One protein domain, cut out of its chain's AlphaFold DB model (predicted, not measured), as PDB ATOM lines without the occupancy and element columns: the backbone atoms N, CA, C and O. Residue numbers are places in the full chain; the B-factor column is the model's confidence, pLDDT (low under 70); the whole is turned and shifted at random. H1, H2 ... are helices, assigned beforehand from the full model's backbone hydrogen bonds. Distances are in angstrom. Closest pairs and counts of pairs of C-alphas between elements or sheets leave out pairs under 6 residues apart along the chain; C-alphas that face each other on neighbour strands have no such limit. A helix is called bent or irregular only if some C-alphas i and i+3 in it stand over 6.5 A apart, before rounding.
ATOM      1  N   LEU A   2      -0.746  48.357 118.071       76.44
ATOM      2  CA  LEU A   2      -0.961  49.224 116.896       76.44
ATOM      3  C   LEU A   2       0.057  48.993 115.762       76.44
ATOM      4  O   LEU A   2      -0.342  48.898 114.608       76.44
ATOM      5  N   THR A   3       1.339  48.811 116.090       90.75
ATOM      6  CA  THR A   3       2.396  48.504 115.110       90.75
ATOM      7  C   THR A   3       2.173  47.172 114.388       90.75
ATOM      8  O   THR A   3       2.192  47.131 113.167       90.75
ATOM      9  N   ALA A   4       1.866  46.093 115.119       92.12
ATOM     10  CA  ALA A   4       1.613  44.777 114.519       92.12
ATOM     11  C   ALA A   4       0.370  44.784 113.611       92.12
ATOM     12  O   ALA A   4       0.377  44.194 112.535       92.12
ATOM     13  N   ARG A   5      -0.686  45.509 114.003       93.38
ATOM     14  CA  ARG A   5      -1.864  45.716 113.150       93.38
ATOM     15  C   ARG A   5      -1.520  46.504 111.880       93.38
ATOM     16  O   ARG A   5      -1.963  46.126 110.804       93.38
ATOM     17  N   HIS A   6      -0.701  47.549 111.989       93.56
ATOM     18  CA  HIS A   6      -0.206  48.283 110.823       93.56
ATOM     19  C   HIS A   6       0.610  47.381 109.880       93.56
ATOM     20  O   HIS A   6       0.411  47.423 108.671       93.56
ATOM     21  N   HIS A   7       1.483  46.527 110.418       95.38
ATOM     22  CA  HIS A   7       2.259  45.569 109.623       95.38
ATOM     23  C   HIS A   7       1.362  44.562 108.896       95.38
ATOM     24  O   HIS A   7       1.526  44.350 107.697       95.38
ATOM     25  N   TYR A   8       0.345  44.028 109.576       94.88
ATOM     26  CA  TYR A   8      -0.674  43.199 108.935       94.88
ATOM     27  C   TYR A   8      -1.385  43.926 107.782       94.88
ATOM     28  O   TYR A   8      -1.588  43.333 106.720       94.88
ATOM     29  N   ASP A   9      -1.747  45.200 107.966       93.31
ATOM     30  CA  ASP A   9      -2.406  45.998 106.927       93.31
ATOM     31  C   ASP A   9      -1.508  46.197 105.696       93.31
ATOM     32  O   ASP A   9      -2.009  46.148 104.571       93.31
ATOM     33  N   VAL A  10      -0.198  46.399 105.889       93.62
ATOM     34  CA  VAL A  10       0.789  46.485 104.797       93.62
ATOM     35  C   VAL A  10       0.842  45.164 104.028       93.62
ATOM     36  O   VAL A  10       0.587  45.141 102.822       93.62
ATOM     37  N   VAL A  11       1.086  44.052 104.730       94.31
ATOM     38  CA  VAL A  11       1.223  42.723 104.110       94.31
ATOM     39  C   VAL A  11      -0.054  42.332 103.363       94.31
ATOM     40  O   VAL A  11       0.005  41.940 102.200       94.31
ATOM     41  N   SER A  12      -1.223  42.511 103.981       91.62
ATOM     42  CA  SER A  12      -2.515  42.133 103.389       91.62
ATOM     43  C   SER A  12      -2.844  42.896 102.102       91.62
ATOM     44  O   SER A  12      -3.571  42.382 101.253       91.62
ATOM     45  N   ARG A  13      -2.347  44.130 101.955       91.56
ATOM     46  CA  ARG A  13      -2.581  44.960 100.762       91.56
ATOM     47  C   ARG A  13      -1.593  44.662  99.644       91.56
ATOM     48  O   ARG A  13      -1.984  44.671  98.478       91.56
ATOM     49  N   GLU A  14      -0.328  44.441  99.987       92.44
ATOM     50  CA  GLU A  14       0.758  44.455  99.006       92.44
ATOM     51  C   GLU A  14       1.255  43.061  98.622       92.44
ATOM     52  O   GLU A  14       1.558  42.847  97.449       92.44
ATOM     53  N   TYR A  15       1.265  42.091  99.546       93.38
ATOM     54  CA  TYR A  15       1.898  40.782  99.335       93.38
ATOM     55  C   TYR A  15       1.389  40.064  98.079       93.38
ATOM     56  O   TYR A  15       2.169  39.739  97.187       93.38
ATOM     57  N   GLY A  16       0.069  39.876  97.954       91.50
ATOM     58  CA  GLY A  16      -0.507  39.174  96.801       91.50
ATOM     59  C   GLY A  16      -0.283  39.905  95.472       91.50
ATOM     60  O   GLY A  16      -0.085  39.274  94.437       91.50
ATOM     61  N   SER A  17      -0.271  41.238  95.506       94.00
ATOM     62  CA  SER A  17      -0.040  42.094  94.339       94.00
ATOM     63  C   SER A  17       1.417  42.028  93.868       94.00
ATOM     64  O   SER A  17       1.676  41.922  92.669       94.00
ATOM     65  N   LEU A  18       2.370  42.040  94.806       95.31
ATOM     66  CA  LEU A  18       3.799  41.880  94.523       95.31
ATOM     67  C   LEU A  18       4.126  40.466  94.047       95.31
ATOM     68  O   LEU A  18       4.842  40.321  93.061       95.31
ATOM     69  N   ALA A  19       3.542  39.434  94.660       94.38
ATOM     70  CA  ALA A  19       3.731  38.048  94.235       94.38
ATOM     71  C   ALA A  19       3.348  37.836  92.760       94.38
ATOM     72  O   ALA A  19       4.041  37.129  92.036       94.38
ATOM     73  N   GLN A  20       2.293  38.504  92.279       95.31
ATOM     74  CA  GLN A  20       1.884  38.452  90.871       95.31
ATOM     75  C   GLN A  20       2.836  39.183  89.913       95.31
ATOM     76  O   GLN A  20       2.848  38.875  88.722       95.31
ATOM     77  N   ARG A  21       3.599  40.172  90.397       96.56
ATOM     78  CA  ARG A  21       4.522  40.972  89.575       96.56
ATOM     79  C   ARG A  21       5.988  40.585  89.738       96.56
ATOM     80  O   ARG A  21       6.805  41.097  88.979       96.56
ATOM     81  N   LEU A  22       6.324  39.695  90.672       96.44
ATOM     82  CA  LEU A  22       7.707  39.372  91.020       96.44
ATOM     83  C   LEU A  22       8.542  38.954  89.802       96.44
ATOM     84  O   LEU A  22       9.622  39.502  89.596       96.44
ATOM     85  N   ASP A  23       7.997  38.093  88.938       96.19
ATOM     86  CA  ASP A  23       8.659  37.670  87.695       96.19
ATOM     87  C   ASP A  23       8.933  38.846  86.750       96.19
ATOM     88  O   ASP A  23       9.987  38.927  86.125       96.19
ATOM     89  N   HIS A  24       8.001  39.795  86.647       96.44
ATOM     90  CA  HIS A  24       8.187  40.978  85.810       96.44
ATOM     91  C   HIS A  24       9.258  41.918  86.385       96.44
ATOM     92  O   HIS A  24      10.039  42.486  85.619       96.44
ATOM     93  N   ILE A  25       9.322  42.064  87.713       96.81
ATOM     94  CA  ILE A  25      10.389  42.827  88.377       96.81
ATOM     95  C   ILE A  25      11.740  42.161  88.105       96.81
ATOM     96  O   ILE A  25      12.686  42.843  87.714       96.81
ATOM     97  N   ASP A  26      11.810  40.834  88.227       96.81
ATOM     98  CA  ASP A  26      13.029  40.063  87.991       96.81
ATOM     99  C   ASP A  26      13.513  40.172  86.538       96.81
ATOM    100  O   ASP A  26      14.683  40.481  86.294       96.81
ATOM    101  N   ILE A  27      12.605  40.031  85.566       96.75
ATOM    102  CA  ILE A  27      12.901  40.251  84.143       96.75
ATOM    103  C   ILE A  27      13.442  41.665  83.930       96.75
ATOM    104  O   ILE A  27      14.435  41.850  83.221       96.75
ATOM    105  N   ARG A  28      12.813  42.674  84.544       96.31
ATOM    106  CA  ARG A  28      13.242  44.063  84.394       96.31
ATOM    107  C   ARG A  28      14.630  44.289  84.980       96.31
ATOM    108  O   ARG A  28      15.468  44.842  84.273       96.31
ATOM    109  N   ALA A  29      14.895  43.813  86.196       95.56
ATOM    110  CA  ALA A  29      16.213  43.881  86.827       95.56
ATOM    111  C   ALA A  29      17.298  43.249  85.940       95.56
ATOM    112  O   ALA A  29      18.383  43.809  85.775       95.56
ATOM    113  N   HIS A  30      16.982  42.121  85.297       94.69
ATOM    114  CA  HIS A  30      17.914  41.434  84.410       94.69
ATOM    115  C   HIS A  30      18.080  42.095  83.037       94.69
ATOM    116  O   HIS A  30      19.143  41.945  82.436       94.69
ATOM    117  N   SER A  31      17.084  42.855  82.574       95.00
ATOM    118  CA  SER A  31      17.110  43.571  81.291       95.00
ATOM    119  C   SER A  31      17.966  44.841  81.282       95.00
ATOM    120  O   SER A  31      18.275  45.349  80.207       95.00
ATOM    121  N   LEU A  32      18.339  45.359  82.456       95.62
ATOM    122  CA  LEU A  32      19.151  46.567  82.580       95.62
ATOM    123  C   LEU A  32      20.565  46.345  82.035       95.62
ATOM    124  O   LEU A  32      21.181  45.299  82.274       95.62
ATOM    125  N   THR A  33      21.083  47.354  81.336       93.12
ATOM    126  CA  THR A  33      22.366  47.269  80.616       93.12
ATOM    127  C   THR A  33      23.355  48.366  80.985       93.12
ATOM    128  O   THR A  33      24.517  48.281  80.582       93.12
ATOM    129  N   SER A  34      22.940  49.386  81.745       91.81
ATOM    130  CA  SER A  34      23.882  50.423  82.161       91.81
ATOM    131  C   SER A  34      24.920  49.895  83.150       91.81
ATOM    132  O   SER A  34      24.691  48.885  83.823       91.81
ATOM    133  N   PRO A  35      26.039  50.621  83.322       92.12
ATOM    134  CA  PRO A  35      27.024  50.285  84.341       92.12
ATOM    135  C   PRO A  35      26.458  50.215  85.767       92.12
ATOM    136  O   PRO A  35      27.012  49.496  86.587       92.12
ATOM    137  N   PHE A  36      25.350  50.908  86.072       91.50
ATOM    138  CA  PHE A  36      24.734  50.865  87.404       91.50
ATOM    139  C   PHE A  36      24.033  49.537  87.709       91.50
ATOM    140  O   PHE A  36      23.845  49.205  88.877       91.50
ATOM    141  N   ALA A  37      23.665  48.760  86.688       88.75
ATOM    142  CA  ALA A  37      23.104  47.419  86.841       88.75
ATOM    143  C   ALA A  37      24.209  46.368  87.050       88.75
ATOM    144  O   ALA A  37      24.290  45.353  86.342       88.75
ATOM    145  N   ASP A  38      25.089  46.655  88.009       87.12
ATOM    146  CA  ASP A  38      26.270  45.869  88.328       87.12
ATOM    147  C   ASP A  38      25.949  44.623  89.176       87.12
ATOM    148  O   ASP A  38      24.808  44.329  89.543       87.12
ATOM    149  N   ASN A  39      26.993  43.859  89.503       88.88
ATOM    150  CA  ASN A  39      26.865  42.662  90.333       88.88
ATOM    151  C   ASN A  39      26.412  42.970  91.769       88.88
ATOM    152  O   ASN A  39      25.959  42.067  92.466       88.88
ATOM    153  N   GLN A  40      26.592  44.190  92.275       91.81
ATOM    154  CA  GLN A  40      26.108  44.553  93.603       91.81
ATOM    155  C   GLN A  40      24.599  44.776  93.570       91.81
ATOM    156  O   GLN A  40      23.898  44.162  94.369       91.81
ATOM    157  N   MET A  41      24.098  45.570  92.623       95.38
ATOM    158  CA  MET A  41      22.668  45.812  92.450       95.38
ATOM    159  C   MET A  41      21.898  44.501  92.232       95.38
ATOM    160  O   MET A  41      20.892  44.262  92.899       95.38
ATOM    161  N   ARG A  42      22.414  43.605  91.374       94.81
ATOM    162  CA  ARG A  42      21.781  42.299  91.109       94.81
ATOM    163  C   ARG A  42      21.731  41.415  92.351       94.81
ATOM    164  O   ARG A  42      20.677  40.870  92.650       94.81
ATOM    165  N   ARG A  43      22.820  41.356  93.127       95.75
ATOM    166  CA  ARG A  43      22.840  40.622  94.402       95.75
ATOM    167  C   ARG A  43      21.851  41.189  95.419       95.75
ATOM    168  O   ARG A  43      21.176  40.420  96.088       95.75
ATOM    169  N   GLN A  44      21.744  42.515  95.530       97.19
ATOM    170  CA  GLN A  44      20.777  43.144  96.437       97.19
ATOM    171  C   GLN A  44      19.327  42.853  96.021       97.19
ATOM    172  O   GLN A  44      18.464  42.676  96.880       97.19
ATOM    173  N   TRP A  45      19.051  42.792  94.713       97.81
ATOM    174  CA  TRP A  45      17.751  42.358  94.202       97.81
ATOM    175  C   TRP A  45      17.476  40.882  94.520       97.81
ATOM    176  O   TRP A  45      16.414  40.560  95.046       97.81
ATOM    177  N   GLU A  46      18.431  39.993  94.246       97.31
ATOM    178  CA  GLU A  46      18.313  38.563  94.555       97.31
ATOM    179  C   GLU A  46      18.051  38.336  96.048       97.31
ATOM    180  O   GLU A  46      17.139  37.595  96.398       97.31
ATOM    181  N   GLU A  47      18.764  39.042  96.929       97.12
ATOM    182  CA  GLU A  47      18.577  38.957  98.380       97.12
ATOM    183  C   GLU A  47      17.138  39.289  98.803       97.12
ATOM    184  O   GLU A  47      16.504  38.517  99.530       97.12
ATOM    185  N   VAL A  48      16.592  40.420  98.342       97.38
ATOM    186  CA  VAL A  48      15.238  40.835  98.735       97.38
ATOM    187  C   VAL A  48      14.161  39.959  98.089       97.38
ATOM    188  O   VAL A  48      13.170  39.625  98.745       97.38
ATOM    189  N   ARG A  49      14.362  39.531  96.836       97.38
ATOM    190  CA  ARG A  49      13.470  38.605  96.127       97.38
ATOM    191  C   ARG A  49      13.406  37.264  96.844       97.38
ATOM    192  O   ARG A  49      12.317  36.755  97.095       97.38
ATOM    193  N   ASP A  50      14.558  36.704  97.192       96.69
ATOM    194  CA  ASP A  50      14.639  35.394  97.824       96.69
ATOM    195  C   ASP A  50      14.050  35.450  99.242       96.69
ATOM    196  O   ASP A  50      13.305  34.550  99.628       96.69
ATOM    197  N   ARG A  51      14.268  36.537  99.999       95.81
ATOM    198  CA  ARG A  51      13.579  36.748 101.287       95.81
ATOM    199  C   ARG A  51      12.059  36.803 101.111       95.81
ATOM    200  O   ARG A  51      11.342  36.171 101.878       95.81
ATOM    201  N   PHE A  52      11.567  37.484 100.075       96.19
ATOM    202  CA  PHE A  52      10.135  37.564  99.776       96.19
ATOM    203  C   PHE A  52       9.520  36.214  99.398       96.19
ATOM    204  O   PHE A  52       8.448  35.875  99.892       96.19
ATOM    205  N   LEU A  53      10.204  35.409  98.578       94.00
ATOM    206  CA  LEU A  53       9.751  34.059  98.218       94.00
ATOM    207  C   LEU A  53       9.639  33.134  99.440       94.00
ATOM    208  O   LEU A  53       8.777  32.258  99.472       94.00
ATOM    209  N   ASN A  54      10.466  33.360 100.463       93.31
ATOM    210  CA  ASN A  54      10.430  32.615 101.720       93.31
ATOM    211  C   ASN A  54       9.365  33.123 102.720       93.31
ATOM    212  O   ASN A  54       9.184  32.509 103.771       93.31
ATOM    213  N   LEU A  55       8.615  34.192 102.412       92.06
ATOM    214  CA  LEU A  55       7.559  34.703 103.302       92.06
ATOM    215  C   LEU A  55       6.329  33.796 103.402       92.06
ATOM    216  O   LEU A  55       5.493  34.038 104.272       92.06
ATOM    217  N   HIS A  56       6.188  32.780 102.544       82.62
ATOM    218  CA  HIS A  56       5.002  31.919 102.519       82.62
ATOM    219  C   HIS A  56       4.654  31.365 103.908       82.62
ATOM    220  O   HIS A  56       3.524  31.539 104.359       82.62
ATOM    221  N   ASP A  57       5.642  30.823 104.626       81.19
ATOM    222  CA  ASP A  57       5.445  30.260 105.966       81.19
ATOM    223  C   ASP A  57       4.991  31.320 106.986       81.19
ATOM    224  O   ASP A  57       4.184  31.046 107.878       81.19
ATOM    225  N   HIS A  58       5.480  32.557 106.842       83.94
ATOM    226  CA  HIS A  58       5.121  33.665 107.727       83.94
ATOM    227  C   HIS A  58       3.679  34.094 107.464       83.94
ATOM    228  O   HIS A  58       2.879  34.140 108.398       83.94
ATOM    229  N   VAL A  59       3.322  34.332 106.200       87.06
ATOM    230  CA  VAL A  59       1.966  34.731 105.789       87.06
ATOM    231  C   VAL A  59       0.933  33.670 106.160       87.06
ATOM    232  O   VAL A  59      -0.143  34.002 106.665       87.06
ATOM    233  N   ASP A  60       1.271  32.395 105.996       88.81
ATOM    234  CA  ASP A  60       0.401  31.286 106.374       88.81
ATOM    235  C   ASP A  60       0.136  31.261 107.887       88.81
ATOM    236  O   ASP A  60      -1.008  31.040 108.303       88.81
ATOM    237  N   SER A  61       1.144  31.572 108.714       88.69
ATOM    238  CA  SER A  61       1.031  31.566 110.184       88.69
ATOM    239  C   SER A  61      -0.037  32.528 110.725       88.69
ATOM    240  O   SER A  61      -0.698  32.226 111.725       88.69
ATOM    241  N   PHE A  62      -0.267  33.653 110.040       91.06
ATOM    242  CA  PHE A  62      -1.255  34.666 110.415       91.06
ATOM    243  C   PHE A  62      -2.410  34.802 109.410       91.06
ATOM    244  O   PHE A  62      -3.217  35.724 109.521       91.06
ATOM    245  N   SER A  63      -2.559  33.850 108.482       88.75
ATOM    246  CA  SER A  63      -3.628  33.818 107.465       88.75
ATOM    247  C   SER A  63      -5.054  33.805 108.038       88.75
ATOM    248  O   SER A  63      -6.011  34.177 107.364       88.75
ATOM    249  N   HIS A  64      -5.204  33.388 109.297       90.75
ATOM    250  CA  HIS A  64      -6.471  33.364 110.027       90.75
ATOM    251  C   HIS A  64      -6.837  34.716 110.666       90.75
ATOM    252  O   HIS A  64      -7.952  34.878 111.174       90.75
ATOM    253  N   LEU A  65      -5.904  35.675 110.702       93.94
ATOM    254  CA  LEU A  65      -6.182  37.025 111.176       93.94
ATOM    255  C   LEU A  65      -7.059  37.770 110.164       93.94
ATOM    256  O   LEU A  65      -7.060  37.502 108.968       93.94
ATOM    257  N   SER A  66      -7.828  38.729 110.666       92.69
ATOM    258  CA  SER A  66      -8.597  39.660 109.846       92.69
ATOM    259  C   SER A  66      -8.592  41.039 110.493       92.69
ATOM    260  O   SER A  66      -8.241  41.180 111.665       92.69
ATOM    261  N   ALA A  67      -9.037  42.071 109.773       89.25
ATOM    262  CA  ALA A  67      -9.078  43.438 110.301       89.25
ATOM    263  C   ALA A  67      -9.858  43.561 111.632       89.25
ATOM    264  O   ALA A  67      -9.527  44.404 112.471       89.25
ATOM    265  N   SER A  68     -10.856  42.697 111.856       92.31
ATOM    266  CA  SER A  68     -11.675  42.656 113.074       92.31
ATOM    267  C   SER A  68     -11.068  41.839 114.222       92.31
ATOM    268  O   SER A  68     -11.623  41.848 115.323       92.31
ATOM    269  N   SER A  69      -9.937  41.159 114.012       94.31
ATOM    270  CA  SER A  69      -9.253  40.399 115.060       94.31
ATOM    271  C   SER A  69      -8.850  41.300 116.242       94.31
ATOM    272  O   SER A  69      -8.586  42.496 116.072       94.31
ATOM    273  N   PRO A  70      -8.805  40.769 117.476       93.88
ATOM    274  CA  PRO A  70      -8.385  41.551 118.633       93.88
ATOM    275  C   PRO A  70      -6.883  41.863 118.574       93.88
ATOM    276  O   PRO A  70      -6.090  41.054 118.105       93.88
ATOM    277  N   ASP A  71      -6.472  42.994 119.151       93.38
ATOM    278  CA  ASP A  71      -5.068  43.444 119.207       93.38
ATOM    279  C   ASP A  71      -4.093  42.394 119.752       93.38
ATOM    280  O   ASP A  71      -2.943  42.311 119.321       93.38
ATOM    281  N   LYS A  72      -4.557  41.574 120.699       93.94
ATOM    282  CA  LYS A  72      -3.765  40.488 121.275       93.94
ATOM    283  C   LYS A  72      -3.396  39.425 120.235       93.94
ATOM    284  O   LYS A  72      -2.316  38.866 120.336       93.94
ATOM    285  N   ALA A  73      -4.259  39.170 119.252       94.00
ATOM    286  CA  ALA A  73      -3.979  38.208 118.190       94.00
ATOM    287  C   ALA A  73      -2.856  38.711 117.272       94.00
ATOM    288  O   ALA A  73      -1.915  37.974 117.019       94.00
ATOM    289  N   PHE A  74      -2.883  39.990 116.877       94.69
ATOM    290  CA  PHE A  74      -1.773  40.600 116.131       94.69
ATOM    291  C   PHE A  74      -0.471  40.594 116.930       94.69
ATOM    292  O   PHE A  74       0.594  40.340 116.381       94.69
ATOM    293  N   LEU A  75      -0.546  40.864 118.237       94.12
ATOM    294  CA  LEU A  75       0.639  40.870 119.089       94.12
ATOM    295  C   LEU A  75       1.302  39.487 119.182       94.12
ATOM    296  O   LEU A  75       2.523  39.423 119.258       94.12
ATOM    297  N   SER A  76       0.522  38.403 119.152       94.62
ATOM    298  CA  SER A  76       1.056  37.035 119.152       94.62
ATOM    299  C   SER A  76       1.874  36.689 117.902       94.62
ATOM    300  O   SER A  76       2.646  35.743 117.968       94.62
ATOM    301  N   HIS A  77       1.715  37.443 116.810       94.50
ATOM    302  CA  HIS A  77       2.441  37.278 115.543       94.50
ATOM    303  C   HIS A  77       3.298  38.509 115.210       94.50
ATOM    304  O   HIS A  77       3.555  38.810 114.047       94.50
ATOM    305  N   ALA A  78       3.655  39.318 116.214       94.19
ATOM    306  CA  ALA A  78       4.243  40.631 115.964       94.19
ATOM    307  C   ALA A  78       5.571  40.557 115.198       94.19
ATOM    308  O   ALA A  78       5.817  41.425 114.369       94.19
ATOM    309  N   THR A  79       6.395  39.540 115.463       93.62
ATOM    310  CA  THR A  79       7.690  39.350 114.799       93.62
ATOM    311  C   THR A  79       7.511  38.898 113.354       93.62
ATOM    312  O   THR A  79       8.136  39.459 112.464       93.62
ATOM    313  N   GLU A  80       6.618  37.944 113.102       94.44
ATOM    314  CA  GLU A  80       6.327  37.450 111.756       94.44
ATOM    315  C   GLU A  80       5.684  38.538 110.891       94.44
ATOM    316  O   GLU A  80       5.996  38.666 109.709       94.44
ATOM    317  N   LEU A  81       4.806  39.352 111.486       95.44
ATOM    318  CA  LEU A  81       4.198  40.502 110.822       95.44
ATOM    319  C   LEU A  81       5.230  41.588 110.508       95.44
ATOM    320  O   LEU A  81       5.170  42.170 109.432       95.44
ATOM    321  N   ASP A  82       6.152  41.867 111.431       95.31
ATOM    322  CA  ASP A  82       7.248  42.822 111.228       95.31
ATOM    323  C   ASP A  82       8.169  42.398 110.081       95.31
ATOM    324  O   ASP A  82       8.343  43.158 109.130       95.31
ATOM    325  N   ASP A  83       8.650  41.154 110.099       94.62
ATOM    326  CA  ASP A  83       9.509  40.606 109.047       94.62
ATOM    327  C   ASP A  83       8.819  40.598 107.671       94.62
ATOM    328  O   ASP A  83       9.391  41.041 106.665       94.62
ATOM    329  N   ALA A  84       7.551  40.172 107.627       95.81
ATOM    330  CA  ALA A  84       6.762  40.171 106.402       95.81
ATOM    331  C   ALA A  84       6.506  41.589 105.879       95.81
ATOM    332  O   ALA A  84       6.612  41.824 104.671       95.81
ATOM    333  N   ALA A  85       6.197  42.549 106.756       96.38
ATOM    334  CA  ALA A  85       5.974  43.938 106.366       96.38
ATOM    335  C   ALA A  85       7.263  44.608 105.877       96.38
ATOM    336  O   ALA A  85       7.233  45.283 104.844       96.38
ATOM    337  N   GLU A  86       8.389  44.395 106.563       96.44
ATOM    338  CA  GLU A  86       9.703  44.892 106.148       96.44
ATOM    339  C   GLU A  86      10.066  44.354 104.760       96.44
ATOM    340  O   GLU A  86      10.376  45.127 103.853       96.44
ATOM    341  N   THR A  87       9.973  43.038 104.571       97.00
ATOM    342  CA  THR A  87      10.332  42.377 103.314       97.00
ATOM    343  C   THR A  87       9.428  42.823 102.165       97.00
ATOM    344  O   THR A  87       9.922  43.186 101.099       97.00
ATOM    345  N   THR A  88       8.111  42.884 102.388       96.75
ATOM    346  CA  THR A  88       7.132  43.382 101.401       96.75
ATOM    347  C   THR A  88       7.446  44.824 100.993       96.75
ATOM    348  O   THR A  88       7.526  45.138  99.805       96.75
ATOM    349  N   THR A  89       7.721  45.688 101.975       97.38
ATOM    350  CA  THR A  89       8.080  47.094 101.741       97.38
ATOM    351  C   THR A  89       9.379  47.216 100.944       97.38
ATOM    352  O   THR A  89       9.464  48.007 100.006       97.38
ATOM    353  N   ARG A  90      10.391  46.407 101.274       98.06
ATOM    354  CA  ARG A  90      11.680  46.390 100.572       98.06
ATOM    355  C   ARG A  90      11.556  45.931  99.122       98.06
ATOM    356  O   ARG A  90      12.179  46.541  98.258       98.06
ATOM    357  N   VAL A  91      10.731  44.922  98.827       98.12
ATOM    358  CA  VAL A  91      10.446  44.531  97.432       98.12
ATOM    359  C   VAL A  91       9.740  45.660  96.685       98.12
ATOM    360  O   VAL A  91      10.106  45.948  95.551       98.12
ATOM    361  N   SER A  92       8.776  46.331  97.318       97.94
ATOM    362  CA  SER A  92       8.068  47.477  96.730       97.94
ATOM    363  C   SER A  92       9.028  48.626  96.378       97.94
ATOM    364  O   SER A  92       8.990  49.169  95.272       97.94
ATOM    365  N   TYR A  93       9.967  48.952  97.273       98.50
ATOM    366  CA  TYR A  93      11.019  49.930  96.985       98.50
ATOM    367  C   TYR A  93      11.974  49.453  95.891       98.50
ATOM    368  O   TYR A  93      12.269  50.224  94.981       98.50
ATOM    369  N   ALA A  94      12.398  48.188  95.917       98.38
ATOM    370  CA  ALA A  94      13.230  47.626  94.860       98.38
ATOM    371  C   ALA A  94      12.545  47.700  93.486       98.38
ATOM    372  O   ALA A  94      13.173  48.152  92.533       98.38
ATOM    373  N   GLU A  95      11.257  47.346  93.383       98.19
ATOM    374  CA  GLU A  95      10.458  47.474  92.153       98.19
ATOM    375  C   GLU A  95      10.494  48.911  91.617       98.19
ATOM    376  O   GLU A  95      10.828  49.130  90.450       98.19
ATOM    377  N   ALA A  96      10.202  49.895  92.474       98.19
ATOM    378  CA  ALA A  96      10.195  51.304  92.089       98.19
ATOM    379  C   ALA A  96      11.583  51.799  91.649       98.19
ATOM    380  O   ALA A  96      11.710  52.527  90.661       98.19
ATOM    381  N   ASN A  97      12.636  51.381  92.349       98.25
ATOM    382  CA  ASN A  97      14.008  51.780  92.058       98.25
ATOM    383  C   ASN A  97      14.542  51.132  90.771       98.25
ATOM    384  O   ASN A  97      15.219  51.794  89.981       98.25
ATOM    385  N   ILE A  98      14.188  49.868  90.519       98.12
ATOM    386  CA  ILE A  98      14.471  49.154  89.267       98.12
ATOM    387  C   ILE A  98      13.732  49.811  88.094       98.12
ATOM    388  O   ILE A  98      14.327  49.997  87.032       98.12
ATOM    389  N   ASP A  99      12.464  50.204  88.264       97.88
ATOM    390  CA  ASP A  99      11.717  50.950  87.239       97.88
ATOM    391  C   ASP A  99      12.345  52.320  86.953       97.88
ATOM    392  O   ASP A  99      12.518  52.682  85.789       97.88
ATOM    393  N   SER A 100      12.751  53.056  87.992       97.75
ATOM    394  CA  SER A 100      13.440  54.340  87.830       97.75
ATOM    395  C   SER A 100      14.735  54.182  87.027       97.75
ATOM    396  O   SER A 100      14.944  54.892  86.041       97.75
ATOM    397  N   LEU A 101      15.568  53.193  87.373       97.62
ATOM    398  CA  LEU A 101      16.795  52.895  86.634       97.62
ATOM    399  C   LEU A 101      16.497  52.487  85.182       97.62
ATOM    400  O   LEU A 101      17.123  53.006  84.260       97.62
ATOM    401  N   PHE A 102      15.488  51.644  84.955       97.56
ATOM    402  CA  PHE A 102      15.060  51.264  83.609       97.56
ATOM    403  C   PHE A 102      14.664  52.488  82.773       97.56
ATOM    404  O   PHE A 102      15.139  52.658  81.651       97.56
ATOM    405  N   ARG A 103      13.830  53.377  83.317       98.00
ATOM    406  CA  ARG A 103      13.373  54.593  82.627       98.00
ATOM    407  C   ARG A 103      14.520  55.563  82.351       98.00
ATOM    408  O   ARG A 103      14.593  56.120  81.253       98.00
ATOM    409  N   LEU A 104      15.443  55.716  83.302       98.00
ATOM    410  CA  LEU A 104      16.660  56.509  83.140       98.00
ATOM    411  C   LEU A 104      17.484  56.023  81.931       98.00
ATOM    412  O   LEU A 104      17.843  56.826  81.057       98.00
ATOM    413  N   GLU A 105      17.732  54.710  81.851       96.75
ATOM    414  CA  GLU A 105      18.467  54.068  80.752       96.75
ATOM    415  C   GLU A 105      17.776  54.280  79.401       96.75
ATOM    416  O   GLU A 105      18.428  54.629  78.416       96.75
ATOM    417  N   HIS A 106      16.446  54.171  79.370       96.75
ATOM    418  CA  HIS A 106      15.645  54.190  78.143       96.75
ATOM    419  C   HIS A 106      15.220  55.585  77.665       96.75
ATOM    420  O   HIS A 106      14.364  55.703  76.788       96.75
TER     421      HIS A 106
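Overview. This is residues 2 to 106 of the 253 residues of the protein "DUF5129 domain-containing protein" of Corynebacterium marinum (UniProt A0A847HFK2). A rod of helices: long H5 runs along most of it, bent H1 crosses H5 at a slant, H2 and H3 pack on H5 running back, and short H4 caps one end. The 105 printed residues, all helix by class, hold H1 to H5 in order. The whole is only just loose, close to compact: radius of gyration of the C-alphas 15.6 A, spans 49 by 20 by 19 A.

Along the chain. Find C-alpha 2 at (-0.961, 49.224, 116.896), where H1, residues 2 to 31, begins. By its hydrogen bonds it was assigned as one helix, but it is bent, C-alphas 20 and 23 being 7.5 A apart: H1a is 2 to 20, 28.3 A, irregular with C-alphas 13 and 16 7.3 A apart; H1b is 23 to 31. Then come H2, 39 to 53, 20.7 A; H3, 56 to 61; H4, 71 to 76; and H5, 78 to 105, 40.3 A, ending at (18.467, 54.068, 80.752).

Arrangement. H5 touches H1a, closest C-alphas Ala 4 and Ala 78, 5.1 A, and, among others, H2, Phe 52 and Thr 87, 6.0 A. Every O i to N i+4 pair is within hydrogen-bond range but in H1a, 13 of 15.

Size, cuts and confidence. The printed part has no cut, no long link, and no printed residue under pLDDT 70.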